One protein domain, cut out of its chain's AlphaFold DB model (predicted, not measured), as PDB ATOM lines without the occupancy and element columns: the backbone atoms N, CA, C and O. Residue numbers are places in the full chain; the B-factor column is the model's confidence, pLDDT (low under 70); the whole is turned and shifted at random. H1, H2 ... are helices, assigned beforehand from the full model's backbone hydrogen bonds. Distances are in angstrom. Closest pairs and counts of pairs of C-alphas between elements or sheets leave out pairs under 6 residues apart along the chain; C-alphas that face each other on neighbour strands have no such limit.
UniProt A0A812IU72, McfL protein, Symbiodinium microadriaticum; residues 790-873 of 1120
ATOM      1  N   GLY A 790     -21.906 -52.709  26.165       37.41
ATOM      2  CA  GLY A 790     -21.414 -52.885  27.542       37.41
ATOM      3  C   GLY A 790     -19.929 -53.271  27.660       37.41
ATOM      4  O   GLY A 790     -19.247 -52.856  28.600       37.41
ATOM      5  N   LEU A 791     -19.381 -53.998  26.680       34.88
ATOM      6  CA  LEU A 791     -17.979 -54.443  26.701       34.88
ATOM      7  C   LEU A 791     -16.992 -53.368  26.227       34.88
ATOM      8  O   LEU A 791     -15.927 -53.239  26.835       34.88
ATOM      9  N   CYS A 792     -17.368 -52.517  25.262       32.81
ATOM     10  CA  CYS A 792     -16.595 -51.309  24.941       32.81
ATOM     11  C   CYS A 792     -16.489 -50.365  26.151       32.81
ATOM     12  O   CYS A 792     -15.492 -49.659  26.296       32.81
ATOM     13  N   LEU A 793     -17.476 -50.403  27.052       37.75
ATOM     14  CA  LEU A 793     -17.506 -49.571  28.247       37.75
ATOM     15  C   LEU A 793     -16.666 -50.141  29.398       37.75
ATOM     16  O   LEU A 793     -16.036 -49.350  30.080       37.75
ATOM     17  N   SER A 794     -16.557 -51.465  29.590       36.62
ATOM     18  CA  SER A 794     -15.768 -52.069  30.695       36.62
ATOM     19  C   SER A 794     -14.315 -51.558  30.785       36.62
ATOM     20  O   SER A 794     -13.816 -51.291  31.876       36.62
ATOM     21  N   ARG A 795     -13.670 -51.348  29.629       40.53
ATOM     22  CA  ARG A 795     -12.344 -50.727  29.511       40.53
ATOM     23  C   ARG A 795     -12.420 -49.197  29.567       40.53
ATOM     24  O   ARG A 795     -11.509 -48.570  30.079       40.53
ATOM     25  N   ALA A 796     -13.514 -48.591  29.101       47.56
ATOM     26  CA  ALA A 796     -13.735 -47.147  29.186       47.56
ATOM     27  C   ALA A 796     -13.800 -46.625  30.635       47.56
ATOM     28  O   ALA A 796     -13.312 -45.529  30.863       47.56
ATOM     29  N   TRP A 797     -14.289 -47.407  31.613       53.69
ATOM     30  CA  TRP A 797     -14.347 -46.976  33.029       53.69
ATOM     31  C   TRP A 797     -12.976 -46.801  33.688       53.69
ATOM     32  O   TRP A 797     -12.863 -46.132  34.714       53.69
ATOM     33  N   THR A 798     -11.929 -47.430  33.144       71.06
ATOM     34  CA  THR A 798     -10.559 -47.237  33.629       71.06
ATOM     35  C   THR A 798      -9.810 -46.196  32.814       71.06
ATOM     36  O   THR A 798      -8.839 -45.653  33.325       71.06
ATOM     37  N   VAL A 799     -10.270 -45.840  31.607       79.00
ATOM     38  CA  VAL A 799      -9.568 -44.910  30.708       79.00
ATOM     39  C   VAL A 799      -9.314 -43.543  31.354       79.00
ATOM     40  O   VAL A 799      -8.159 -43.122  31.339       79.00
ATOM     41  N   PRO A 800     -10.285 -42.845  31.980       81.88
ATOM     42  CA  PRO A 800      -9.985 -41.582  32.656       81.88
ATOM     43  C   PRO A 800      -8.946 -41.737  33.771       81.88
ATOM     44  O   PRO A 800      -8.054 -40.901  33.924       81.88
ATOM     45  N   ASP A 801      -9.035 -42.816  34.548       80.88
ATOM     46  CA  ASP A 801      -8.131 -43.068  35.669       80.88
ATOM     47  C   ASP A 801      -6.722 -43.472  35.182       80.88
ATOM     48  O   ASP A 801      -5.731 -43.030  35.768       80.88
ATOM     49  N   GLU A 802      -6.622 -44.229  34.085       86.75
ATOM     50  CA  GLU A 802      -5.390 -44.606  33.378       86.75
ATOM     51  C   GLU A 802      -4.714 -43.385  32.751       86.75
ATOM     52  O   GLU A 802      -3.526 -43.164  32.984       86.75
ATOM     53  N   LEU A 803      -5.469 -42.543  32.039       88.38
ATOM     54  CA  LEU A 803      -4.975 -41.298  31.444       88.38
ATOM     55  C   LEU A 803      -4.471 -40.333  32.527       88.38
ATOM     56  O   LEU A 803      -3.388 -39.763  32.395       88.38
ATOM     57  N   ARG A 804      -5.195 -40.209  33.650       87.44
ATOM     58  CA  ARG A 804      -4.739 -39.435  34.817       87.44
ATOM     59  C   ARG A 804      -3.518 -40.058  35.480       87.44
ATOM     60  O   ARG A 804      -2.644 -39.330  35.942       87.44
ATOM     61  N   ALA A 805      -3.442 -41.385  35.569       86.31
ATOM     62  CA  ALA A 805      -2.274 -42.074  36.110       86.31
ATOM     63  C   ALA A 805      -1.036 -41.879  35.222       86.31
ATOM     64  O   ALA A 805       0.039 -41.601  35.755       86.31
ATOM     65  N   GLU A 806      -1.182 -41.945  33.895       92.12
ATOM     66  CA  GLU A 806      -0.107 -41.657  32.939       92.12
ATOM     67  C   GLU A 806       0.318 -40.187  33.024       92.12
ATOM     68  O   GLU A 806       1.509 -39.909  33.167       92.12
ATOM     69  N   ALA A 807      -0.635 -39.251  33.040       90.00
ATOM     70  CA  ALA A 807      -0.346 -37.830  33.205       90.00
ATOM     71  C   ALA A 807       0.422 -37.556  34.506       90.00
ATOM     72  O   ALA A 807       1.477 -36.922  34.478       90.00
ATOM     73  N   ARG A 808      -0.043 -38.102  35.640       85.50
ATOM     74  CA  ARG A 808       0.652 -37.996  36.935       85.50
ATOM     75  C   ARG A 808       2.039 -38.628  36.899       85.50
ATOM     76  O   ARG A 808       2.965 -38.075  37.481       85.50
ATOM     77  N   SER A 809       2.210 -39.756  36.212       90.31
ATOM     78  CA  SER A 809       3.519 -40.393  36.035       90.31
ATOM     79  C   SER A 809       4.497 -39.482  35.281       90.31
ATOM     80  O   SER A 809       5.639 -39.293  35.715       90.31
ATOM     81  N   ILE A 810       4.036 -38.843  34.199       90.62
ATOM     82  CA  ILE A 810       4.833 -37.884  33.421       90.62
ATOM     83  C   ILE A 810       5.188 -36.665  34.279       90.62
ATOM     84  O   ILE A 810       6.358 -36.289  34.351       90.62
ATOM     85  N   LEU A 811       4.211 -36.095  34.986       85.50
ATOM     86  CA  LEU A 811       4.403 -34.934  35.858       85.50
ATOM     87  C   LEU A 811       5.382 -35.222  37.002       85.50
ATOM     88  O   LEU A 811       6.284 -34.423  37.236       85.50
ATOM     89  N   ARG A 812       5.283 -36.390  37.654       83.81
ATOM     90  CA  ARG A 812       6.255 -36.831  38.674       83.81
ATOM     91  C   ARG A 812       7.662 -36.968  38.099       83.81
ATOM     92  O   ARG A 812       8.628 -36.553  38.729       83.81
ATOM     93  N   THR A 813       7.782 -37.508  36.886       89.12
ATOM     94  CA  THR A 813       9.081 -37.630  36.206       89.12
ATOM     95  C   THR A 813       9.685 -36.255  35.901       89.12
ATOM     96  O   THR A 813      10.898 -36.087  35.990       89.12
ATOM     97  N   MET A 814       8.853 -35.259  35.575       85.62
ATOM     98  CA  MET A 814       9.294 -33.883  35.320       85.62
ATOM     99  C   MET A 814       9.656 -33.104  36.585       85.62
ATOM    100  O   MET A 814      10.590 -32.307  36.557       85.62
ATOM    101  N   ALA A 815       8.913 -33.314  37.671       82.25
ATOM    102  CA  ALA A 815       9.079 -32.586  38.925       82.25
ATOM    103  C   ALA A 815      10.355 -32.992  39.696       82.25
ATOM    104  O   ALA A 815      10.856 -32.222  40.513       82.25
ATOM    105  N   GLY A 816      10.932 -34.168  39.422       80.62
ATOM    106  CA  GLY A 816      12.086 -34.673  40.175       80.62
ATOM    107  C   GLY A 816      11.715 -34.990  41.630       80.62
ATOM    108  O   GLY A 816      10.658 -35.554  41.880       80.62
ATOM    109  N   GLU A 817      12.573 -34.634  42.596       65.00
ATOM    110  CA  GLU A 817      12.270 -34.738  44.042       65.00
ATOM    111  C   GLU A 817      11.298 -33.648  44.551       65.00
ATOM    112  O   GLU A 817      11.049 -33.580  45.754       65.00
ATOM    113  N   ALA A 818      10.768 -32.775  43.686       60.72
ATOM    114  CA  ALA A 818       9.794 -31.770  44.110       60.72
ATOM    115  C   ALA A 818       8.490 -32.426  44.606       60.72
ATOM    116  O   ALA A 818       8.102 -33.503  44.147       60.72
ATOM    117  N   GLU A 819       7.823 -31.780  45.567       72.62
ATOM    118  CA  GLU A 819       6.617 -32.321  46.194       72.62
ATOM    119  C   GLU A 819       5.485 -32.507  45.170       72.62
ATOM    120  O   GLU A 819       5.281 -31.691  44.272       72.62
ATOM    121  N   GLU A 820       4.720 -33.592  45.321       66.62
ATOM    122  CA  GLU A 820       3.648 -34.023  44.408       66.62
ATOM    123  C   GLU A 820       2.626 -32.912  44.077       66.62
ATOM    124  O   GLU A 820       2.084 -32.882  42.971       66.62
ATOM    125  N   GLY A 821       2.433 -31.949  44.988       69.00
ATOM    126  CA  GLY A 821       1.541 -30.800  44.798       69.00
ATOM    127  C   GLY A 821       1.992 -29.791  43.732       69.00
ATOM    128  O   GLY A 821       1.149 -29.176  43.078       69.00
ATOM    129  N   ASP A 822       3.296 -29.638  43.483       72.50
ATOM    130  CA  ASP A 822       3.789 -28.702  42.458       72.50
ATOM    131  C   ASP A 822       3.508 -29.212  41.042       72.50
ATOM    132  O   ASP A 822       3.205 -28.436  40.131       72.50
ATOM    133  N   ALA A 823       3.544 -30.532  40.867       68.56
ATOM    134  CA  ALA A 823       3.314 -31.184  39.588       68.56
ATOM    135  C   ALA A 823       1.834 -31.089  39.156       68.56
ATOM    136  O   ALA A 823       1.550 -30.803  37.990       68.56
ATOM    137  N   GLU A 824       0.891 -31.250  40.095       68.50
ATOM    138  CA  GLU A 824      -0.546 -31.055  39.836       68.50
ATOM    139  C   GLU A 824      -0.889 -29.588  39.547       68.50
ATOM    140  O   GLU A 824      -1.611 -29.310  38.587       68.50
ATOM    141  N   ARG A 825      -0.311 -28.629  40.287       74.69
ATOM    142  CA  ARG A 825      -0.518 -27.193  40.018       74.69
ATOM    143  C   ARG A 825      -0.018 -26.769  38.646       74.69
ATOM    144  O   ARG A 825      -0.673 -25.974  37.966       74.69
ATOM    145  N   MET A 826       1.134 -27.289  38.224       76.25
ATOM    146  CA  MET A 826       1.680 -26.991  36.902       76.25
ATOM    147  C   MET A 826       0.744 -27.504  35.800       76.25
ATOM    148  O   MET A 826       0.485 -26.791  34.830       76.25
ATOM    149  N   ALA A 827       0.168 -28.690  35.989       70.56
ATOM    150  CA  ALA A 827      -0.798 -29.265  35.065       70.56
ATOM    151  C   ALA A 827      -2.115 -28.475  35.016       70.56
ATOM    152  O   ALA A 827      -2.603 -28.176  33.927       70.56
ATOM    153  N   ASP A 828      -2.643 -28.059  36.169       71.62
ATOM    154  CA  ASP A 828      -3.870 -27.259  36.260       71.62
ATOM    155  C   ASP A 828      -3.689 -25.862  35.631       71.62
ATOM    156  O   ASP A 828      -4.561 -25.345  34.931       71.62
ATOM    157  N   THR A 829      -2.501 -25.268  35.790       81.31
ATOM    158  CA  THR A 829      -2.134 -24.002  35.131       81.31
ATOM    159  C   THR A 829      -2.076 -24.154  33.609       81.31
ATOM    160  O   THR A 829      -2.501 -23.255  32.881       81.31
ATOM    161  N   MET A 830      -1.585 -25.293  33.109       75.62
ATOM    162  CA  MET A 830      -1.540 -25.574  31.672       75.62
ATOM    163  C   MET A 830      -2.919 -25.894  31.088       75.62
ATOM    164  O   MET A 830      -3.227 -25.398  30.006       75.62
ATOM    165  N   LEU A 831      -3.771 -26.632  31.807       73.31
ATOM    166  CA  LEU A 831      -5.175 -26.872  31.436       73.31
ATOM    167  C   LEU A 831      -5.969 -25.567  31.300       73.31
ATOM    168  O   LEU A 831      -6.793 -25.436  30.398       73.31
ATOM    169  N   LYS A 832      -5.688 -24.580  32.158       75.25
ATOM    170  CA  LYS A 832      -6.295 -23.240  32.089       75.25
ATOM    171  C   LYS A 832      -5.760 -22.380  30.940       75.25
ATOM    172  O   LYS A 832      -6.322 -21.320  30.673       75.25
ATOM    173  N   SER A 833      -4.687 -22.792  30.266       75.25
ATOM    174  CA  SER A 833      -4.203 -22.077  29.086       75.25
ATOM    175  C   SER A 833      -5.114 -22.364  27.885       75.25
ATOM    176  O   SER A 833      -5.448 -23.513  27.609       75.25
ATOM    177  N   GLU A 834      -5.499 -21.324  27.134       65.06
ATOM    178  CA  GLU A 834      -6.406 -21.408  25.965       65.06
ATOM    179  C   GLU A 834      -5.987 -22.438  24.896       65.06
ATOM    180  O   GLU A 834      -6.790 -22.805  24.043       65.06
ATOM    181  N   LYS A 835      -4.742 -22.923  24.933       64.56
ATOM    182  CA  LYS A 835      -4.183 -23.847  23.943       64.56
ATOM    183  C   LYS A 835      -4.684 -25.291  24.052       64.56
ATOM    184  O   LYS A 835      -4.424 -26.055  23.131       64.56
ATOM    185  N   VAL A 836      -5.357 -25.682  25.138       64.75
ATOM    186  CA  VAL A 836      -5.688 -27.101  25.403       64.75
ATOM    187  C   VAL A 836      -7.106 -27.492  24.953       64.75
ATOM    188  O   VAL A 836      -7.423 -28.674  24.919       64.75
ATOM    189  N   ASN A 837      -7.949 -26.543  24.530       70.56
ATOM    190  CA  ASN A 837      -9.329 -26.831  24.117       70.56
ATOM    191  C   ASN A 837      -9.410 -27.321  22.656       70.56
ATOM    192  O   ASN A 837      -9.902 -26.614  21.774       70.56
ATOM    193  N   VAL A 838      -8.869 -28.510  22.395       79.56
ATOM    194  CA  VAL A 838      -8.846 -29.162  21.075       79.56
ATOM    195  C   VAL A 838      -9.883 -30.294  21.002       79.56
ATOM    196  O   VAL A 838     -10.037 -31.038  21.972       79.56
ATOM    197  N   PRO A 839     -10.598 -30.468  19.871       79.19
ATOM    198  CA  PRO A 839     -11.534 -31.580  19.682       79.19
ATOM    199  C   PRO A 839     -10.875 -32.947  19.916       79.19
ATOM    200  O   PRO A 839      -9.701 -33.132  19.605       79.19
ATOM    201  N   TRP A 840     -11.643 -33.933  20.399       75.50
ATOM    202  CA  TRP A 840     -11.136 -35.278  20.728       75.50
ATOM    203  C   TRP A 840     -10.306 -35.925  19.606       75.50
ATOM    204  O   TRP A 840      -9.269 -36.526  19.877       75.50
ATOM    205  N   ASP A 841     -10.729 -35.779  18.350       78.56
ATOM    206  CA  ASP A 841     -10.038 -36.390  17.208       78.56
ATOM    207  C   ASP A 841      -8.665 -35.745  16.958       78.56
ATOM    208  O   ASP A 841      -7.689 -36.424  16.628       78.56
ATOM    209  N   GLU A 842      -8.561 -34.434  17.184       84.62
ATOM    210  CA  GLU A 842      -7.299 -33.699  17.119       84.62
ATOM    211  C   GLU A 842      -6.398 -34.053  18.308       84.62
ATOM    212  O   GLU A 842      -5.207 -34.312  18.126       84.62
ATOM    213  N   LEU A 843      -6.979 -34.168  19.505       83.12
ATOM    214  CA  LEU A 843      -6.291 -34.607  20.718       83.12
ATOM    215  C   LEU A 843      -5.654 -35.992  20.528       83.12
ATOM    216  O   LEU A 843      -4.483 -36.195  20.851       83.12
ATOM    217  N   GLN A 844      -6.406 -36.936  19.956       81.88
ATOM    218  CA  GLN A 844      -5.945 -38.298  19.700       81.88
ATOM    219  C   GLN A 844      -4.845 -38.333  18.629       81.88
ATOM    220  O   GLN A 844      -3.881 -39.090  18.765       81.88
ATOM    221  N   SER A 845      -4.949 -37.488  17.598       86.75
ATOM    222  CA  SER A 845      -3.901 -37.338  16.585       86.75
ATOM    223  C   SER A 845      -2.603 -36.802  17.193       86.75
ATOM    224  O   SER A 845      -1.548 -37.405  17.000       86.75
ATOM    225  N   GLN A 846      -2.683 -35.732  17.985       87.12
ATOM    226  CA  GLN A 846      -1.530 -35.081  18.609       87.12
ATOM    227  C   GLN A 846      -0.853 -35.960  19.676       87.12
ATOM    228  O   GLN A 846       0.374 -36.019  19.733       87.12
ATOM    229  N   LEU A 847      -1.619 -36.714  20.477       86.31
ATOM    230  CA  LEU A 847      -1.054 -37.683  21.429       86.31
ATOM    231  C   LEU A 847      -0.271 -38.811  20.728       86.31
ATOM    232  O   LEU A 847       0.634 -39.390  21.332       86.31
ATOM    233  N   GLY A 848      -0.587 -39.106  19.461       86.00
ATOM    234  CA  GLY A 848       0.061 -40.147  18.662       86.00
ATOM    235  C   GLY A 848       1.343 -39.725  17.934       86.00
ATOM    236  O   GLY A 848       2.127 -40.601  17.568       86.00
ATOM    237  N   THR A 849       1.597 -38.427  17.719       86.69
ATOM    238  CA  THR A 849       2.759 -37.971  16.922       86.69
ATOM    239  C   THR A 849       4.089 -38.054  17.672       86.69
ATOM    240  O   THR A 849       5.143 -38.092  17.044       86.69
ATOM    241  N   GLY A 850       4.065 -38.095  19.008       83.62
ATOM    242  CA  GLY A 850       5.272 -38.121  19.843       83.62
ATOM    243  C   GLY A 850       6.061 -36.804  19.873       83.62
ATOM    244  O   GLY A 850       7.138 -36.766  20.462       83.62
ATOM    245  N   GLU A 851       5.542 -35.731  19.268       87.88
ATOM    246  CA  GLU A 851       6.220 -34.427  19.165       87.88
ATOM    247  C   GLU A 851       5.948 -33.491  20.358       87.88
ATOM    248  O   GLU A 851       6.591 -32.451  20.490       87.88
ATOM    249  N   LEU A 852       5.017 -33.855  21.246       88.69
ATOM    250  CA  LEU A 852       4.624 -33.045  22.400       88.69
ATOM    251  C   LEU A 852       5.687 -33.065  23.504       88.69
ATOM    252  O   LEU A 852       6.201 -34.124  23.883       88.69
ATOM    253  N   GLY A 853       5.955 -31.899  24.098       90.38
ATOM    254  CA  GLY A 853       6.739 -31.826  25.329       90.38
ATOM    255  C   GLY A 853       6.050 -32.592  26.465       90.38
ATOM    256  O   GLY A 853       4.828 -32.687  26.503       90.38
ATOM    257  N   ALA A 854       6.812 -33.119  27.427       88.69
ATOM    258  CA  ALA A 854       6.256 -33.935  28.513       88.69
ATOM    259  C   ALA A 854       5.125 -33.226  29.299       88.69
ATOM    260  O   ALA A 854       4.114 -33.852  29.609       88.69
ATOM    261  N   ALA A 855       5.240 -31.916  29.545       84.12
ATOM    262  CA  ALA A 855       4.204 -31.152  30.246       84.12
ATOM    263  C   ALA A 855       2.942 -30.953  29.393       84.12
ATOM    264  O   ALA A 855       1.833 -31.117  29.892       84.12
ATOM    265  N   GLU A 856       3.106 -30.667  28.098       85.69
ATOM    266  CA  GLU A 856       1.990 -30.567  27.149       85.69
ATOM    267  C   GLU A 856       1.287 -31.919  27.009       85.69
ATOM    268  O   GLU A 856       0.066 -31.985  27.119       85.69
ATOM    269  N   LYS A 857       2.051 -33.013  26.887       89.25
ATOM    270  CA  LYS A 857       1.505 -34.374  26.865       89.25
ATOM    271  C   LYS A 857       0.704 -34.672  28.136       89.25
ATOM    272  O   LYS A 857      -0.399 -35.195  28.038       89.25
ATOM    273  N   ALA A 858       1.220 -34.329  29.318       87.62
ATOM    274  CA  ALA A 858       0.498 -34.536  30.571       87.62
ATOM    275  C   ALA A 858      -0.796 -33.706  30.655       87.62
ATOM    276  O   ALA A 858      -1.835 -34.250  31.023       87.62
ATOM    277  N   ALA A 859      -0.760 -32.427  30.270       85.69
ATOM    278  CA  ALA A 859      -1.949 -31.572  30.232       85.69
ATOM    279  C   ALA A 859      -3.004 -32.106  29.247       85.69
ATOM    280  O   ALA A 859      -4.189 -32.157  29.572       85.69
ATOM    281  N   MET A 860      -2.574 -32.578  28.074       86.38
ATOM    282  CA  MET A 860      -3.458 -33.191  27.082       86.38
ATOM    283  C   MET A 860      -4.034 -34.527  27.544       86.38
ATOM    284  O   MET A 860      -5.197 -34.796  27.270       86.38
ATOM    285  N   LEU A 861      -3.268 -35.350  28.267       88.19
ATOM    286  CA  LEU A 861      -3.773 -36.587  28.870       88.19
ATOM    287  C   LEU A 861      -4.810 -36.309  29.966       88.19
ATOM    288  O   LEU A 861      -5.792 -37.038  30.063       88.19
ATOM    289  N   LEU A 862      -4.640 -35.251  30.766       85.50
ATOM    290  CA  LEU A 862      -5.660 -34.835  31.734       85.50
ATOM    291  C   LEU A 862      -6.920 -34.321  31.036       85.50
ATOM    292  O   LEU A 862      -8.017 -34.736  31.395       85.50
ATOM    293  N   HIS A 863      -6.773 -33.505  29.990       84.31
ATOM    294  CA  HIS A 863      -7.916 -33.066  29.191       84.31
ATOM    295  C   HIS A 863      -8.622 -34.248  28.508       84.31
ATOM    296  O   HIS A 863      -9.850 -34.328  28.504       84.31
ATOM    297  N   ALA A 864      -7.852 -35.217  28.002       85.00
ATOM    298  CA  ALA A 864      -8.377 -36.466  27.460       85.00
ATOM    299  C   ALA A 864      -9.155 -37.248  28.524       85.00
ATOM    300  O   ALA A 864     -10.225 -37.777  28.238       85.00
ATOM    301  N   ALA A 865      -8.635 -37.309  29.752       84.81
ATOM    302  CA  ALA A 865      -9.308 -37.970  30.857       84.81
ATOM    303  C   ALA A 865     -10.633 -37.289  31.209       84.81
ATOM    304  O   ALA A 865     -11.616 -37.988  31.442       84.81
ATOM    305  N   ASP A 866     -10.679 -35.957  31.202       81.94
ATOM    306  CA  ASP A 866     -11.904 -35.199  31.462       81.94
ATOM    307  C   ASP A 866     -12.944 -35.429  30.356       81.94
ATOM    308  O   ASP A 866     -14.099 -35.720  30.656       81.94
ATOM    309  N   ILE A 867     -12.539 -35.403  29.079       81.25
ATOM    310  CA  ILE A 867     -13.436 -35.722  27.953       81.25
ATOM    311  C   ILE A 867     -13.926 -37.174  28.037       81.25
ATOM    312  O   ILE A 867     -15.107 -37.446  27.804       81.25
ATOM    313  N   ALA A 868     -13.033 -38.113  28.354       80.75
ATOM    314  CA  ALA A 868     -13.374 -39.523  28.499       80.75
ATOM    315  C   ALA A 868     -14.359 -39.737  29.657       80.75
ATOM    316  O   ALA A 868     -15.356 -40.431  29.476       80.75
ATOM    317  N   GLU A 869     -14.139 -39.089  30.803       82.06
ATOM    318  CA  GLU A 869     -15.038 -39.144  31.956       82.06
ATOM    319  C   GLU A 869     -16.391 -38.498  31.655       82.06
ATOM    320  O   GLU A 869     -17.424 -39.037  32.046       82.06
ATOM    321  N   GLU A 870     -16.421 -37.365  30.951       79.94
ATOM    322  CA  GLU A 870     -17.683 -36.755  30.539       79.94
ATOM    323  C   GLU A 870     -18.457 -37.668  29.583       79.94
ATOM    324  O   GLU A 870     -19.655 -37.873  29.782       79.94
ATOM    325  N   ARG A 871     -17.786 -38.275  28.595       77.62
ATOM    326  CA  ARG A 871     -18.405 -39.251  27.684       77.62
ATOM    327  C   ARG A 871     -18.930 -40.470  28.438       77.62
ATOM    328  O   ARG A 871     -20.073 -40.869  28.226       77.62
ATOM    329  N   GLU A 872     -18.134 -41.037  29.335       78.31
ATOM    330  CA  GLU A 872     -18.510 -42.191  30.153       78.31
ATOM    331  C   GLU A 872     -19.705 -41.870  31.057       78.31
ATOM    332  O   GLU A 872     -20.703 -42.591  31.064       78.31
ATOM    333  N   ALA A 873     -19.649 -40.757  31.784       75.94
ATOM    334  CA  ALA A 873     -20.685 -40.391  32.734       75.94
ATOM    335  C   ALA A 873     -22.007 -40.020  32.038       75.94
ATOM    336  O   ALA A 873     -23.086 -40.332  32.554       75.94
TER     337      ALA A 873
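What this domain is: This is residues 790 to 873 of the 1120 residues of the protein "McfL protein" of Symbiodinium microadriaticum (UniProt A0A812IU72). A long helix, H5, runs through the middle with H2 side by side with it on one side and the shorter H4 on another, while H3 crosses H2 and H5 near the last part of H2 and the first part of H5. Short H1 lies before H2 at the far end and adds to the length. The 84 printed residues hold five named helices, H1 to H5 in chain order, and no named strand: all helix. The whole is compact, with a radius of gyration of the C-alphas of 13.0 A, yet elongated, spanning 42 by 23 by 22 A.

Where its parts are: H1, residues 790 to 796, begins at C-alpha 790 (-21.414, -52.885, 27.542). H2, residues 799 to 815, is 23.8 A long. H3 is residues 820 to 831, 17.2 A, and H4 residues 840 to 849, 14.7 A. H5, residues 854 to 873, is 28.0 A long and ends at C-alpha 873 (-20.685, -40.391, 32.734).

How they stand to each other: H5 is the hub, touching the four other helices. H1 only just touches H5, with 3 pairs of C-alphas within 8 A, the closest those of Ala 796 and Glu 872, 6.9 A. H2 touches H5 at a shallow tilt of 19 degrees, opposite ways; the closest C-alphas, of Pro 800 and Ala 865, are 4.1 A apart. H3 touches H5 with residues 827 to 831 alone, about perpendicular at 76 degrees, closest at the C-alphas of Ala 827 and Ala 859, 5.5 A. H4 and H5 form a helical hairpin and touch, closest at the C-alphas of Leu 847 and Lys 857, 6.9 A. H2 and H4 are apart. In H2, H4 and H5 every O i to N i+4 pair is within hydrogen-bond range, in H3 7 of 8, in H1 1 of 3 beside 3 of 4 O i to N i+3 pairs.

The domain as a whole: The C-alphas farthest apart, of Gly 790 and Glu 817, are 41.7 A apart. The printed part has no cut and no long link. Mean pLDDT of the printed part is 76.7; 17 residues are under 70, among them 790 to 797.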